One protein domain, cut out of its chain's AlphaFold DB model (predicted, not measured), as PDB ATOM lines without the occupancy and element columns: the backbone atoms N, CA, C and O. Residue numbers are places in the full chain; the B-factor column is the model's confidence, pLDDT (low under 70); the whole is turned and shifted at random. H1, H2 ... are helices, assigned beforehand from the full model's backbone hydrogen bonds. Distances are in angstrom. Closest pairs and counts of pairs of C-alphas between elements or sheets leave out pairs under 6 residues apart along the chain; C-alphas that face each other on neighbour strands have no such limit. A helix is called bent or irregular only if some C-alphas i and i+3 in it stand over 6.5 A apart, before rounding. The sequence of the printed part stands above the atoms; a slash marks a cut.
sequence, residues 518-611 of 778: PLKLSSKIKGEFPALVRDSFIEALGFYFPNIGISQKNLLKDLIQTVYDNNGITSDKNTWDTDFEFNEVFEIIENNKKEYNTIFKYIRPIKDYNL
ATOM      1  N   PRO A 518       4.659 -27.457 -26.548       92.88
ATOM      2  CA  PRO A 518       4.060 -28.604 -27.232       92.88
ATOM      3  C   PRO A 518       2.571 -28.799 -26.902       92.88
ATOM      4  O   PRO A 518       1.873 -29.484 -27.651       92.88
ATOM      5  N   LEU A 519       2.079 -28.194 -25.818       94.00
ATOM      6  CA  LEU A 519       0.684 -28.254 -25.376       94.00
ATOM      7  C   LEU A 519      -0.162 -27.086 -25.906       94.00
ATOM      8  O   LEU A 519      -1.386 -27.146 -25.835       94.00
ATOM      9  N   LYS A 520       0.460 -26.046 -26.474       90.81
ATOM     10  CA  LYS A 520      -0.263 -24.888 -27.017       90.81
ATOM     11  C   LYS A 520      -1.115 -25.300 -28.211       90.81
ATOM     12  O   LYS A 520      -0.617 -25.961 -29.126       90.81
ATOM     13  N   LEU A 521      -2.391 -24.940 -28.192       89.75
ATOM     14  CA  LEU A 521      -3.330 -25.223 -29.274       89.75
ATOM     15  C   LEU A 521      -3.393 -24.058 -30.263       89.75
ATOM     16  O   LEU A 521      -2.860 -22.977 -30.016       89.75
ATOM     17  N   SER A 522      -4.055 -24.285 -31.397       83.44
ATOM     18  CA  SER A 522      -4.556 -23.186 -32.208       83.44
ATOM     19  C   SER A 522      -5.958 -23.457 -32.736       83.44
ATOM     20  O   SER A 522      -6.228 -24.503 -33.330       83.44
ATOM     21  N   SER A 523      -6.841 -22.459 -32.634       82.12
ATOM     22  CA  SER A 523      -8.168 -22.496 -33.264       82.12
ATOM     23  C   SER A 523      -8.074 -22.573 -34.793       82.12
ATOM     24  O   SER A 523      -9.017 -22.952 -35.492       82.12
ATOM     25  N   LYS A 524      -6.925 -22.250 -35.377       75.19
ATOM     26  CA  LYS A 524      -6.755 -22.356 -36.820       75.19
ATOM     27  C   LYS A 524      -6.684 -23.830 -37.219       75.19
ATOM     28  O   LYS A 524      -7.383 -24.226 -38.145       75.19
ATOM     29  N   ILE A 525      -5.997 -24.682 -36.462       70.31
ATOM     30  CA  ILE A 525      -5.689 -26.055 -36.872       70.31
ATOM     31  C   ILE A 525      -6.934 -26.969 -36.841       70.31
ATOM     32  O   ILE A 525      -7.551 -27.211 -35.805       70.31
ATOM     33  N   LYS A 526      -7.334 -27.508 -38.006       60.22
ATOM     34  CA  LYS A 526      -8.461 -28.457 -38.114       60.22
ATOM     35  C   LYS A 526      -8.077 -29.818 -37.527       60.22
ATOM     36  O   LYS A 526      -7.096 -30.414 -37.957       60.22
ATOM     37  N   GLY A 527      -8.901 -30.337 -36.617       63.34
ATOM     38  CA  GLY A 527      -8.704 -31.659 -36.014       63.34
ATOM     39  C   GLY A 527      -7.681 -31.691 -34.876       63.34
ATOM     40  O   GLY A 527      -7.414 -32.769 -34.351       63.34
ATOM     41  N   GLU A 528      -7.130 -30.543 -34.477       72.06
ATOM     42  CA  GLU A 528      -6.485 -30.406 -33.173       72.06
ATOM     43  C   GLU A 528      -7.594 -30.345 -32.112       72.06
ATOM     44  O   GLU A 528      -8.613 -29.704 -32.331       72.06
ATOM     45  N   PHE A 529      -7.456 -31.073 -31.008       84.44
ATOM     46  CA  PHE A 529      -8.370 -31.009 -29.862       84.44
ATOM     47  C   PHE A 529      -7.514 -31.080 -28.597       84.44
ATOM     48  O   PHE A 529      -6.522 -31.820 -28.623       84.44
ATOM     49  N   PRO A 530      -7.892 -30.421 -27.484       89.12
ATOM     50  CA  PRO A 530      -7.118 -30.468 -26.237       89.12
ATOM     51  C   PRO A 530      -6.737 -31.896 -25.833       89.12
ATOM     52  O   PRO A 530      -5.567 -32.191 -25.587       89.12
ATOM     53  N   ALA A 531      -7.696 -32.824 -25.915       88.19
ATOM     54  CA  ALA A 531      -7.474 -34.238 -25.632       88.19
ATOM     55  C   ALA A 531      -6.459 -34.911 -26.577       88.19
ATOM     56  O   ALA A 531      -5.652 -35.708 -26.111       88.19
ATOM     57  N   LEU A 532      -6.462 -34.595 -27.881       86.88
ATOM     58  CA  LEU A 532      -5.510 -35.177 -28.838       86.88
ATOM     59  C   LEU A 532      -4.098 -34.618 -28.661       86.88
ATOM     60  O   LEU A 532      -3.140 -35.382 -28.729       86.88
ATOM     61  N   VAL A 533      -3.960 -33.309 -28.420       89.88
ATOM     62  CA  VAL A 533      -2.652 -32.680 -28.164       89.88
ATOM     63  C   VAL A 533      -2.042 -33.251 -26.888       89.88
ATOM     64  O   VAL A 533      -0.895 -33.698 -26.901       89.88
ATOM     65  N   ARG A 534      -2.841 -33.329 -25.817       93.44
ATOM     66  CA  ARG A 534      -2.457 -33.967 -24.553       93.44
ATOM     67  C   ARG A 534      -2.037 -35.418 -24.759       93.44
ATOM     68  O   ARG A 534      -0.952 -35.811 -24.337       93.44
ATOM     69  N   ASP A 535      -2.882 -36.221 -25.401       90.12
ATOM     70  CA  ASP A 535      -2.624 -37.651 -25.560       90.12
ATOM     71  C   ASP A 535      -1.401 -37.898 -26.463       90.12
ATOM     72  O   ASP A 535      -0.597 -38.776 -26.157       90.12
ATOM     73  N   SER A 536      -1.188 -37.075 -27.501       88.56
ATOM     74  CA  SER A 536       0.014 -37.127 -28.347       88.56
ATOM     75  C   SER A 536       1.284 -36.753 -27.580       88.56
ATOM     76  O   SER A 536       2.333 -37.355 -27.816       88.56
ATOM     77  N   PHE A 537       1.218 -35.771 -26.675       92.31
ATOM     78  CA  PHE A 537       2.350 -35.408 -25.824       92.31
ATOM     79  C   PHE A 537       2.704 -36.547 -24.858       92.31
ATOM     80  O   PHE A 537       3.865 -36.940 -24.755       92.31
ATOM     81  N   ILE A 538       1.705 -37.150 -24.209       91.12
ATOM     82  CA  ILE A 538       1.905 -38.274 -23.279       91.12
ATOM     83  C   ILE A 538       2.402 -39.527 -24.006       91.12
ATOM     84  O   ILE A 538       3.234 -40.265 -23.472       91.12
ATOM     85  N   GLU A 539       1.924 -39.782 -25.224       87.12
ATOM     86  CA  GLU A 539       2.445 -40.861 -26.063       87.12
ATOM     87  C   GLU A 539       3.930 -40.639 -26.379       87.12
ATOM     88  O   GLU A 539       4.731 -41.559 -26.199       87.12
ATOM     89  N   ALA A 540       4.308 -39.412 -26.757       88.62
ATOM     90  CA  ALA A 540       5.702 -39.052 -26.991       88.62
ATOM     91  C   ALA A 540       6.553 -39.270 -25.731       88.62
ATOM     92  O   ALA A 540       7.599 -39.914 -25.812       88.62
ATOM     93  N   LEU A 541       6.082 -38.847 -24.553       88.75
ATOM     94  CA  LEU A 541       6.763 -39.141 -23.286       88.75
ATOM     95  C   LEU A 541       6.937 -40.645 -23.063       88.75
ATOM     96  O   LEU A 541       8.025 -41.089 -22.711       88.75
ATOM     97  N   GLY A 542       5.906 -41.449 -23.324       84.88
ATOM     98  CA  GLY A 542       5.979 -42.905 -23.191       84.88
ATOM     99  C   GLY A 542       6.952 -43.586 -24.164       84.88
ATOM    100  O   GLY A 542       7.347 -44.730 -23.931       84.88
ATOM    101  N   PHE A 543       7.347 -42.924 -25.256       81.94
ATOM    102  CA  PHE A 543       8.353 -43.444 -26.181       81.94
ATOM    103  C   PHE A 543       9.783 -43.264 -25.681       81.94
ATOM    104  O   PHE A 543      10.583 -44.177 -25.886       81.94
ATOM    105  N   TYR A 544      10.082 -42.138 -25.035       79.25
ATOM    106  CA  TYR A 544      11.442 -41.779 -24.604       79.25
ATOM    107  C   TYR A 544      11.683 -41.991 -23.109       79.25
ATOM    108  O   TYR A 544      12.820 -42.132 -22.680       79.25
ATOM    109  N   PHE A 545      10.614 -42.107 -22.323       80.38
ATOM    110  CA  PHE A 545      10.652 -42.469 -20.910       80.38
ATOM    111  C   PHE A 545       9.826 -43.754 -20.707       80.38
ATOM    112  O   PHE A 545       8.708 -43.717 -20.188       80.38
ATOM    113  N   PRO A 546      10.332 -44.923 -21.152       63.34
ATOM    114  CA  PRO A 546       9.546 -46.155 -21.297       63.34
ATOM    115  C   PRO A 546       9.021 -46.745 -19.979       63.34
ATOM    116  O   PRO A 546       8.118 -47.576 -20.002       63.34
ATOM    117  N   ASN A 547       9.536 -46.288 -18.836       74.56
ATOM    118  CA  ASN A 547       9.115 -46.727 -17.504       74.56
ATOM    119  C   ASN A 547       7.826 -46.034 -17.005       74.56
ATOM    120  O   ASN A 547       7.372 -46.301 -15.893       74.56
ATOM    121  N   ILE A 548       7.210 -45.154 -17.808       81.81
ATOM    122  CA  ILE A 548       5.908 -44.550 -17.492       81.81
ATOM    123  C   ILE A 548       4.790 -45.585 -17.726       81.81
ATOM    124  O   ILE A 548       4.365 -45.832 -18.860       81.81
ATOM    125  N   GLY A 549       4.287 -46.169 -16.636       82.00
ATOM    126  CA  GLY A 549       3.158 -47.103 -16.635       82.00
ATOM    127  C   GLY A 549       1.794 -46.443 -16.879       82.00
ATOM    128  O   GLY A 549       1.670 -45.222 -16.980       82.00
ATOM    129  N   ILE A 550       0.740 -47.264 -16.976       85.94
ATOM    130  CA  ILE A 550      -0.634 -46.810 -17.274       85.94
ATOM    131  C   ILE A 550      -1.125 -45.801 -16.225       85.94
ATOM    132  O   ILE A 550      -1.658 -44.755 -16.589       85.94
ATOM    133  N   SER A 551      -0.888 -46.071 -14.938       85.94
ATOM    134  CA  SER A 551      -1.278 -45.172 -13.847       85.94
ATOM    135  C   SER A 551      -0.587 -43.810 -13.948       85.94
ATOM    136  O   SER A 551      -1.242 -42.784 -13.807       85.94
ATOM    137  N   GLN A 552       0.711 -43.780 -14.269       88.25
ATOM    138  CA  GLN A 552       1.451 -42.531 -14.468       88.25
ATOM    139  C   GLN A 552       0.973 -41.766 -15.709       88.25
ATOM    140  O   GLN A 552       0.913 -40.541 -15.682       88.25
ATOM    141  N   LYS A 553       0.600 -42.467 -16.790       90.31
ATOM    142  CA  LYS A 553       0.011 -41.834 -17.983       90.31
ATOM    143  C   LYS A 553      -1.334 -41.187 -17.678       90.31
ATOM    144  O   LYS A 553      -1.569 -40.087 -18.158       90.31
ATOM    145  N   ASN A 554      -2.194 -41.842 -16.897       90.56
ATOM    146  CA  ASN A 554      -3.469 -41.253 -16.483       90.56
ATOM    147  C   ASN A 554      -3.241 -40.019 -15.608       90.56
ATOM    148  O   ASN A 554      -3.802 -38.973 -15.891       90.56
ATOM    149  N   LEU A 555      -2.304 -40.093 -14.663       91.50
ATOM    150  CA  LEU A 555      -1.967 -38.947 -13.828       91.50
ATOM    151  C   LEU A 555      -1.412 -37.759 -14.643       91.50
ATOM    152  O   LEU A 555      -1.753 -36.611 -14.387       91.50
ATOM    153  N   LEU A 556      -0.600 -38.022 -15.675       92.62
ATOM    154  CA  LEU A 556      -0.164 -36.992 -16.628       92.62
ATOM    155  C   LEU A 556      -1.328 -36.420 -17.453       92.62
ATOM    156  O   LEU A 556      -1.286 -35.246 -17.815       92.62
ATOM    157  N   LYS A 557      -2.356 -37.224 -17.764       94.38
ATOM    158  CA  LYS A 557      -3.561 -36.727 -18.447       94.38
ATOM    159  C   LYS A 557      -4.315 -35.754 -17.559       94.38
ATOM    160  O   LYS A 557      -4.656 -34.676 -18.039       94.38
ATOM    161  N   ASP A 558      -4.526 -36.123 -16.303       93.62
ATOM    162  CA  ASP A 558      -5.252 -35.305 -15.334       93.62
ATOM    163  C   ASP A 558      -4.490 -34.002 -15.048       93.62
ATOM    164  O   ASP A 558      -5.073 -32.919 -15.082       93.62
ATOM    165  N   LEU A 559      -3.159 -34.077 -14.915       94.81
ATOM    166  CA  LEU A 559      -2.286 -32.908 -14.785       94.81
ATOM    167  C   LEU A 559      -2.437 -31.930 -15.958       94.81
ATOM    168  O   LEU A 559      -2.671 -30.743 -15.752       94.81
ATOM    169  N   ILE A 560      -2.293 -32.413 -17.196       95.50
ATOM    170  CA  ILE A 560      -2.369 -31.545 -18.382       95.50
ATOM    171  C   ILE A 560      -3.796 -31.023 -18.578       95.50
ATOM    172  O   ILE A 560      -3.974 -29.892 -19.018       95.50
ATOM    173  N   GLN A 561      -4.812 -31.817 -18.232       95.38
ATOM    174  CA  GLN A 561      -6.191 -31.341 -18.229       95.38
ATOM    175  C   GLN A 561      -6.371 -30.196 -17.226       95.38
ATOM    176  O   GLN A 561      -6.951 -29.183 -17.589       95.38
ATOM    177  N   THR A 562      -5.780 -30.299 -16.034       95.12
ATOM    178  CA  THR A 562      -5.797 -29.226 -15.027       95.12
ATOM    179  C   THR A 562      -5.122 -27.952 -15.544       95.12
ATOM    180  O   THR A 562      -5.633 -26.860 -15.318       95.12
ATOM    181  N   VAL A 563      -4.011 -28.067 -16.287       96.12
ATOM    182  CA  VAL A 563      -3.377 -26.908 -16.951       96.12
ATOM    183  C   VAL A 563      -4.346 -26.243 -17.931       96.12
ATOM    184  O   VAL A 563      -4.487 -25.023 -17.920       96.12
ATOM    185  N   TYR A 564      -5.037 -27.025 -18.764       96.19
ATOM    186  CA  TYR A 564      -6.031 -26.478 -19.690       96.19
ATOM    187  C   TYR A 564      -7.207 -25.827 -18.961       96.19
ATOM    188  O   TYR A 564      -7.589 -24.716 -19.319       96.19
ATOM    189  N   ASP A 565      -7.729 -26.470 -17.920       94.88
ATOM    190  CA  ASP A 565      -8.864 -25.968 -17.150       94.88
ATOM    191  C   ASP A 565      -8.514 -24.644 -16.443       94.88
ATOM    192  O   ASP A 565      -9.286 -23.687 -16.518       94.88
ATOM    193  N   ASN A 566      -7.317 -24.541 -15.847       95.62
ATOM    194  CA  ASN A 566      -6.817 -23.315 -15.210       95.62
ATOM    195  C   ASN A 566      -6.668 -22.148 -16.197       95.62
ATOM    196  O   ASN A 566      -6.867 -20.995 -15.820       95.62
ATOM    197  N   ASN A 567      -6.359 -22.448 -17.459       95.44
ATOM    198  CA  ASN A 567      -6.242 -21.465 -18.536       95.44
ATOM    199  C   ASN A 567      -7.551 -21.276 -19.325       95.44
ATOM    200  O   ASN A 567      -7.565 -20.616 -20.362       95.44
ATOM    201  N   GLY A 568      -8.668 -21.861 -18.876       93.25
ATOM    202  CA  GLY A 568      -9.966 -21.737 -19.549       93.25
ATOM    203  C   GLY A 568     -10.024 -22.377 -20.942       93.25
ATOM    204  O   GLY A 568     -10.905 -22.040 -21.736       93.25
ATOM    205  N   ILE A 569      -9.107 -23.295 -21.259       94.25
ATOM    206  CA  ILE A 569      -9.078 -24.046 -22.516       94.25
ATOM    207  C   ILE A 569     -10.094 -25.188 -22.418       94.25
ATOM    208  O   ILE A 569      -9.918 -26.147 -21.669       94.25
ATOM    209  N   THR A 570     -11.158 -25.111 -23.213       90.81
ATOM    210  CA  THR A 570     -12.271 -26.070 -23.193       90.81
ATOM    211  C   THR A 570     -12.426 -26.796 -24.533       90.81
ATOM    212  O   THR A 570     -11.607 -26.683 -25.449       90.81
ATOM    213  N   SER A 571     -13.506 -27.568 -24.683       85.44
ATOM    214  CA  SER A 571     -13.901 -28.120 -25.982       85.44
ATOM    215  C   SER A 571     -14.366 -27.049 -26.978       85.44
ATOM    216  O   SER A 571     -14.416 -27.343 -28.174       85.44
ATOM    217  N   ASP A 572     -14.673 -25.825 -26.524       86.38
ATOM    218  CA  ASP A 572     -14.961 -24.705 -27.416       86.38
ATOM    219  C   ASP A 572     -13.679 -24.222 -28.096       86.38
ATOM    220  O   ASP A 572     -12.722 -23.769 -27.466       86.38
ATOM    221  N   LYS A 573     -13.708 -24.269 -29.422       86.19
ATOM    222  CA  LYS A 573     -12.618 -23.903 -30.314       86.19
ATOM    223  C   LYS A 573     -12.139 -22.459 -30.142       86.19
ATOM    224  O   LYS A 573     -10.974 -22.176 -30.411       86.19
ATOM    225  N   ASN A 574     -13.009 -21.561 -29.681       87.88
ATOM    226  CA  ASN A 574     -12.653 -20.159 -29.445       87.88
ATOM    227  C   ASN A 574     -11.675 -19.976 -28.273       87.88
ATOM    228  O   ASN A 574     -11.019 -18.946 -28.185       87.88
ATOM    229  N   THR A 575     -11.553 -20.975 -27.395       89.06
ATOM    230  CA  THR A 575     -10.651 -20.938 -26.231       89.06
ATOM    231  C   THR A 575      -9.237 -21.443 -26.537       89.06
ATOM    232  O   THR A 575      -8.375 -21.439 -25.671       89.06
ATOM    233  N   TRP A 576      -8.972 -21.926 -27.757       89.25
ATOM    234  CA  TRP A 576      -7.737 -22.664 -28.061       89.25
ATOM    235  C   TRP A 576      -6.523 -21.792 -28.357       89.25
ATOM    236  O   TRP A 576      -5.406 -22.294 -28.311       89.25
ATOM    237  N   ASP A 577      -6.724 -20.515 -28.673       87.88
ATOM    238  CA  ASP A 577      -5.619 -19.575 -28.879       87.88
ATOM    239  C   ASP A 577      -5.184 -18.888 -27.569       87.88
ATOM    240  O   ASP A 577      -4.359 -17.976 -27.608       87.88
ATOM    241  N   THR A 578      -5.719 -19.314 -26.414       89.25
ATOM    242  CA  THR A 578      -5.264 -18.835 -25.104       89.25
ATOM    243  C   THR A 578      -3.784 -19.149 -24.914       89.25
ATOM    244  O   THR A 578      -3.331 -20.272 -25.154       89.25
ATOM    245  N   ASP A 579      -3.024 -18.139 -24.495       87.56
ATOM    246  CA  ASP A 579      -1.604 -18.293 -24.211       87.56
ATOM    247  C   ASP A 579      -1.380 -18.790 -22.785       87.56
ATOM    248  O   ASP A 579      -2.084 -18.370 -21.870       87.56
ATOM    249  N   PHE A 580      -0.406 -19.678 -22.620       91.88
ATOM    250  CA  PHE A 580       0.002 -20.230 -21.333       91.88
ATOM    251  C   PHE A 580       1.415 -20.813 -21.439       91.88
ATOM    252  O   PHE A 580       1.876 -21.228 -22.519       91.88
ATOM    253  N   GLU A 581       2.119 -20.868 -20.313       91.00
ATOM    254  CA  GLU A 581       3.488 -21.368 -20.272       91.00
ATOM    255  C   GLU A 581       3.527 -22.868 -19.985       91.00
ATOM    256  O   GLU A 581       2.783 -23.406 -19.170       91.00
ATOM    257  N   PHE A 582       4.469 -23.579 -20.609       92.38
ATOM    258  CA  PHE A 582       4.667 -24.995 -20.295       92.38
ATOM    259  C   PHE A 582       5.113 -25.207 -18.832       92.38
ATOM    260  O   PHE A 582       4.876 -26.272 -18.262       92.38
ATOM    261  N   ASN A 583       5.731 -24.195 -18.208       91.25
ATOM    262  CA  ASN A 583       6.193 -24.255 -16.820       91.25
ATOM    263  C   ASN A 583       5.067 -24.469 -15.803       91.25
ATOM    264  O   ASN A 583       5.322 -25.071 -14.760       91.25
ATOM    265  N   GLU A 584       3.829 -24.098 -16.129       93.44
ATOM    266  CA  GLU A 584       2.659 -24.329 -15.273       93.44
ATOM    267  C   GLU A 584       2.454 -25.818 -14.953       93.44
ATOM    268  O   GLU A 584       2.013 -26.178 -13.861       93.44
ATOM    269  N   VAL A 585       2.870 -26.717 -15.859       93.62
ATOM    270  CA  VAL A 585       2.898 -28.169 -15.610       93.62
ATOM    271  C   VAL A 585       3.729 -28.481 -14.361       93.62
ATOM    272  O   VAL A 585       3.325 -29.287 -13.522       93.62
ATOM    273  N   PHE A 586       4.895 -27.847 -14.219       92.69
ATOM    274  CA  PHE A 586       5.789 -28.062 -13.084       92.69
ATOM    275  C   PHE A 586       5.316 -27.348 -11.821       92.69
ATOM    276  O   PHE A 586       5.496 -27.901 -10.737       92.69
ATOM    277  N   GLU A 587       4.682 -26.183 -11.942       92.31
ATOM    278  CA  GLU A 587       4.089 -25.470 -10.804       92.31
ATOM    279  C   GLU A 587       2.977 -26.294 -10.146       92.31
ATOM    280  O   GLU A 587       2.975 -26.483  -8.927       92.31
ATOM    281  N   ILE A 588       2.078 -26.884 -10.944       92.94
ATOM    282  CA  ILE A 588       1.016 -27.756 -10.421       92.94
ATOM    283  C   ILE A 588       1.617 -28.981  -9.722       92.94
ATOM    284  O   ILE A 588       1.150 -29.357  -8.646       92.94
ATOM    285  N   ILE A 589       2.678 -29.582 -10.272       91.38
ATOM    286  CA  ILE A 589       3.364 -30.709  -9.623       91.38
ATOM    287  C   ILE A 589       3.991 -30.292  -8.293       91.38
ATOM    288  O   ILE A 589       3.933 -31.050  -7.325       91.38
ATOM    289  N   GLU A 590       4.602 -29.110  -8.225       90.06
ATOM    290  CA  GLU A 590       5.253 -28.623  -7.008       90.06
ATOM    291  C   GLU A 590       4.259 -28.276  -5.903       90.06
ATOM    292  O   GLU A 590       4.531 -28.567  -4.733       90.06
ATOM    293  N   ASN A 591       3.091 -27.755  -6.275       91.62
ATOM    294  CA  ASN A 591       1.985 -27.498  -5.359       91.62
ATOM    295  C   ASN A 591       1.295 -28.796  -4.904       91.62
ATOM    296  O   ASN A 591       0.793 -28.872  -3.786       91.62
ATOM    297  N   ASN A 592       1.348 -29.855  -5.720       90.25
ATOM    298  CA  ASN A 592       0.682 -31.138  -5.469       90.25
ATOM    299  C   ASN A 592       1.681 -32.309  -5.374       90.25
ATOM    300  O   ASN A 592       1.425 -33.424  -5.835       90.25
ATOM    301  N   LYS A 593       2.840 -32.081  -4.734       84.00
ATOM    302  CA  LYS A 593       3.966 -33.043  -4.690       84.00
ATOM    303  C   LYS A 593       3.573 -34.453  -4.264       84.00
ATOM    304  O   LYS A 593       4.120 -35.403  -4.809       84.00
ATOM    305  N   LYS A 594       2.662 -34.613  -3.297       85.12
ATOM    306  CA  LYS A 594       2.234 -35.941  -2.813       85.12
ATOM    307  C   LYS A 594       1.554 -36.764  -3.908       85.12
ATOM    308  O   LYS A 594       1.803 -37.961  -3.999       85.12
ATOM    309  N   GLU A 595       0.737 -36.114  -4.727       84.88
ATOM    310  CA  GLU A 595      -0.039 -36.737  -5.797       84.88
ATOM    311  C   GLU A 595       0.857 -37.070  -6.997       84.88
ATOM    312  O   GLU A 595       0.896 -38.209  -7.461       84.88
ATOM    313  N   TYR A 596       1.687 -36.112  -7.419       86.75
ATOM    314  CA  TYR A 596       2.489 -36.215  -8.642       86.75
ATOM    315  C   TYR A 596       3.936 -36.698  -8.441       86.75
ATOM    316  O   TYR A 596       4.712 -36.753  -9.398       86.75
ATOM    317  N   ASN A 597       4.327 -37.119  -7.232       82.62
ATOM    318  CA  ASN A 597       5.699 -37.567  -6.934       82.62
ATOM    319  C   ASN A 597       6.189 -38.672  -7.890       82.62
ATOM    320  O   ASN A 597       7.353 -38.720  -8.291       82.62
ATOM    321  N   THR A 598       5.286 -39.582  -8.265       83.00
ATOM    322  CA  THR A 598       5.622 -40.729  -9.116       83.00
ATOM    323  C   THR A 598       5.895 -40.335 -10.566       83.00
ATOM    324  O   THR A 598       6.703 -41.001 -11.213       83.00
ATOM    325  N   ILE A 599       5.281 -39.254 -11.069       86.12
ATOM    326  CA  ILE A 599       5.519 -38.755 -12.429       86.12
ATOM    327  C   ILE A 599       6.699 -37.790 -12.495       86.12
ATOM    328  O   ILE A 599       7.395 -37.767 -13.509       86.12
ATOM    329  N   PHE A 600       6.968 -37.046 -11.413       83.94
ATOM    330  CA  PHE A 600       7.997 -36.006 -11.381       83.94
ATOM    331  C   PHE A 600       9.360 -36.536 -11.833       83.94
ATOM    332  O   PHE A 600      10.032 -35.893 -12.627       83.94
ATOM    333  N   LYS A 601       9.730 -37.761 -11.439       80.69
ATOM    334  CA  LYS A 601      10.995 -38.401 -11.844       80.69
ATOM    335  C   LYS A 601      11.166 -38.533 -13.364       80.69
ATOM    336  O   LYS A 601      12.294 -38.462 -13.838       80.69
ATOM    337  N   TYR A 602      10.079 -38.725 -14.115       82.62
ATOM    338  CA  TYR A 602      10.128 -38.954 -15.565       82.62
ATOM    339  C   TYR A 602      10.174 -37.666 -16.376       82.62
ATOM    340  O   TYR A 602      10.819 -37.617 -17.415       82.62
ATOM    341  N   ILE A 603       9.496 -36.625 -15.901       86.44
ATOM    342  CA  ILE A 603       9.449 -35.319 -16.572       86.44
ATOM    343  C   ILE A 603      10.480 -34.338 -16.015       86.44
ATOM    344  O   ILE A 603      10.696 -33.283 -16.599       86.44
ATOM    345  N   ARG A 604      11.165 -34.698 -14.924       86.31
ATOM    346  CA  ARG A 604      12.270 -33.926 -14.358       86.31
ATOM    347  C   ARG A 604      13.340 -33.570 -15.394       86.31
ATOM    348  O   ARG A 604      13.705 -32.407 -15.406       86.31
ATOM    349  N   PRO A 605      13.788 -34.454 -16.310       87.81
ATOM    350  CA  PRO A 605      14.714 -34.047 -17.368       87.81
ATOM    351  C   PRO A 605      14.180 -32.890 -18.231       87.81
ATOM    352  O   PRO A 605      14.932 -32.006 -18.611       87.81
ATOM    353  N   ILE A 606      12.874 -32.833 -18.499       89.12
ATOM    354  CA  ILE A 606      12.272 -31.737 -19.278       89.12
ATOM    355  C   ILE A 606      12.408 -30.404 -18.528       89.12
ATOM    356  O   ILE A 606      12.704 -29.390 -19.160       89.12
ATOM    357  N   LYS A 607      12.236 -30.427 -17.197       88.38
ATOM    358  CA  LYS A 607      12.444 -29.272 -16.310       88.38
ATOM    359  C   LYS A 607      13.919 -28.909 -16.201       88.38
ATOM    360  O   LYS A 607      14.293 -27.779 -16.478       88.38
ATOM    361  N   ASP A 608      14.747 -29.877 -15.818       86.88
ATOM    362  CA  ASP A 608      16.164 -29.684 -15.522       86.88
ATOM    363  C   ASP A 608      16.913 -29.146 -16.746       86.88
ATOM    364  O   ASP A 608      17.846 -28.380 -16.557       86.88
ATOM    365  N   TYR A 609      16.482 -29.489 -17.971       85.56
ATOM    366  CA  TYR A 609      17.055 -28.998 -19.231       85.56
ATOM    367  C   TYR A 609      16.262 -27.867 -19.914       85.56
ATOM    368  O   TYR A 609      16.631 -27.481 -21.021       85.56
ATOM    369  N   ASN A 610      15.197 -27.335 -19.293       84.75
ATOM    370  CA  ASN A 610      14.354 -26.252 -19.829       84.75
ATOM    371  C   ASN A 610      13.903 -26.458 -21.293       84.75
ATOM    372  O   ASN A 610      13.917 -25.535 -22.103       84.75
ATOM    373  N   LEU A 611      13.502 -27.681 -21.668       87.00
ATOM    374  CA  LEU A 611      13.274 -28.022 -23.085       87.00
ATOM    375  C   LEU A 611      12.145 -27.216 -23.744       87.00
ATOM    376  O   LEU A 611      12.204 -26.951 -24.939       87.00
TER     377      LEU A 611
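Overview. This is residues 518 to 611 of the 778 residues of the protein "AAA domain-containing protein" of marine sediment metagenome (UniProt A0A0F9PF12). What is the main picture? H2 lies in the middle: H1 folds back beside it as a splayed hairpin, and a second hairpin, short H3 with kinked H4, packs crosswise on it. How large is it? The printed part has 94 residues, 56 of them in four named helices, H1 to H4 along the chain, with no named strand; the class is all helix, and the whole is compact, with a radius of gyration of the C-alphas of 13.1 A and spans of 34 by 26 by 24 A.

Arrangement. What touches the hub? H2, residues 550 to 566, touches H1, residues 530 to 544, opposite ways at a steep tilt of 40 degrees; the closest C-alphas, of Arg 534 and Ile 560, are 6.6 A apart. Its residues 559 to 563 alone touch H3, residues 584 to 591, about perpendicular at 73 degrees; the closest C-alphas, of Val 563 and Val 585, are 6.5 A apart. Its residues 552 to 556 alone touch residues 596 to 599 of H4, residues 593 to 608; the closest C-alphas, of Gln 552 and Ile 599, are 5.9 A apart. Are the backbones helical? Every O i to N i+4 pair is within hydrogen-bond range in H1, H2 and H3, and 6 of 12 in H4.

Along the chain. Where are the ends? H1 begins at C-alpha 530 (-7.118, -30.468, -26.237) and H4 ends at C-alpha 608 (16.164, -29.684, -15.522). How long are they? H1 measures 21.8 A, H2 24.4 A, H3 10.4 A and H4 16.7 A; H4 is irregular, with C-alphas 595 and 598 7.7 A apart.

Size, cuts and confidence. Which link is long? H2 to H3, 17 residues; the printed part has no cut. Where is pLDDT under 70? At residues 526 to 527 and 546.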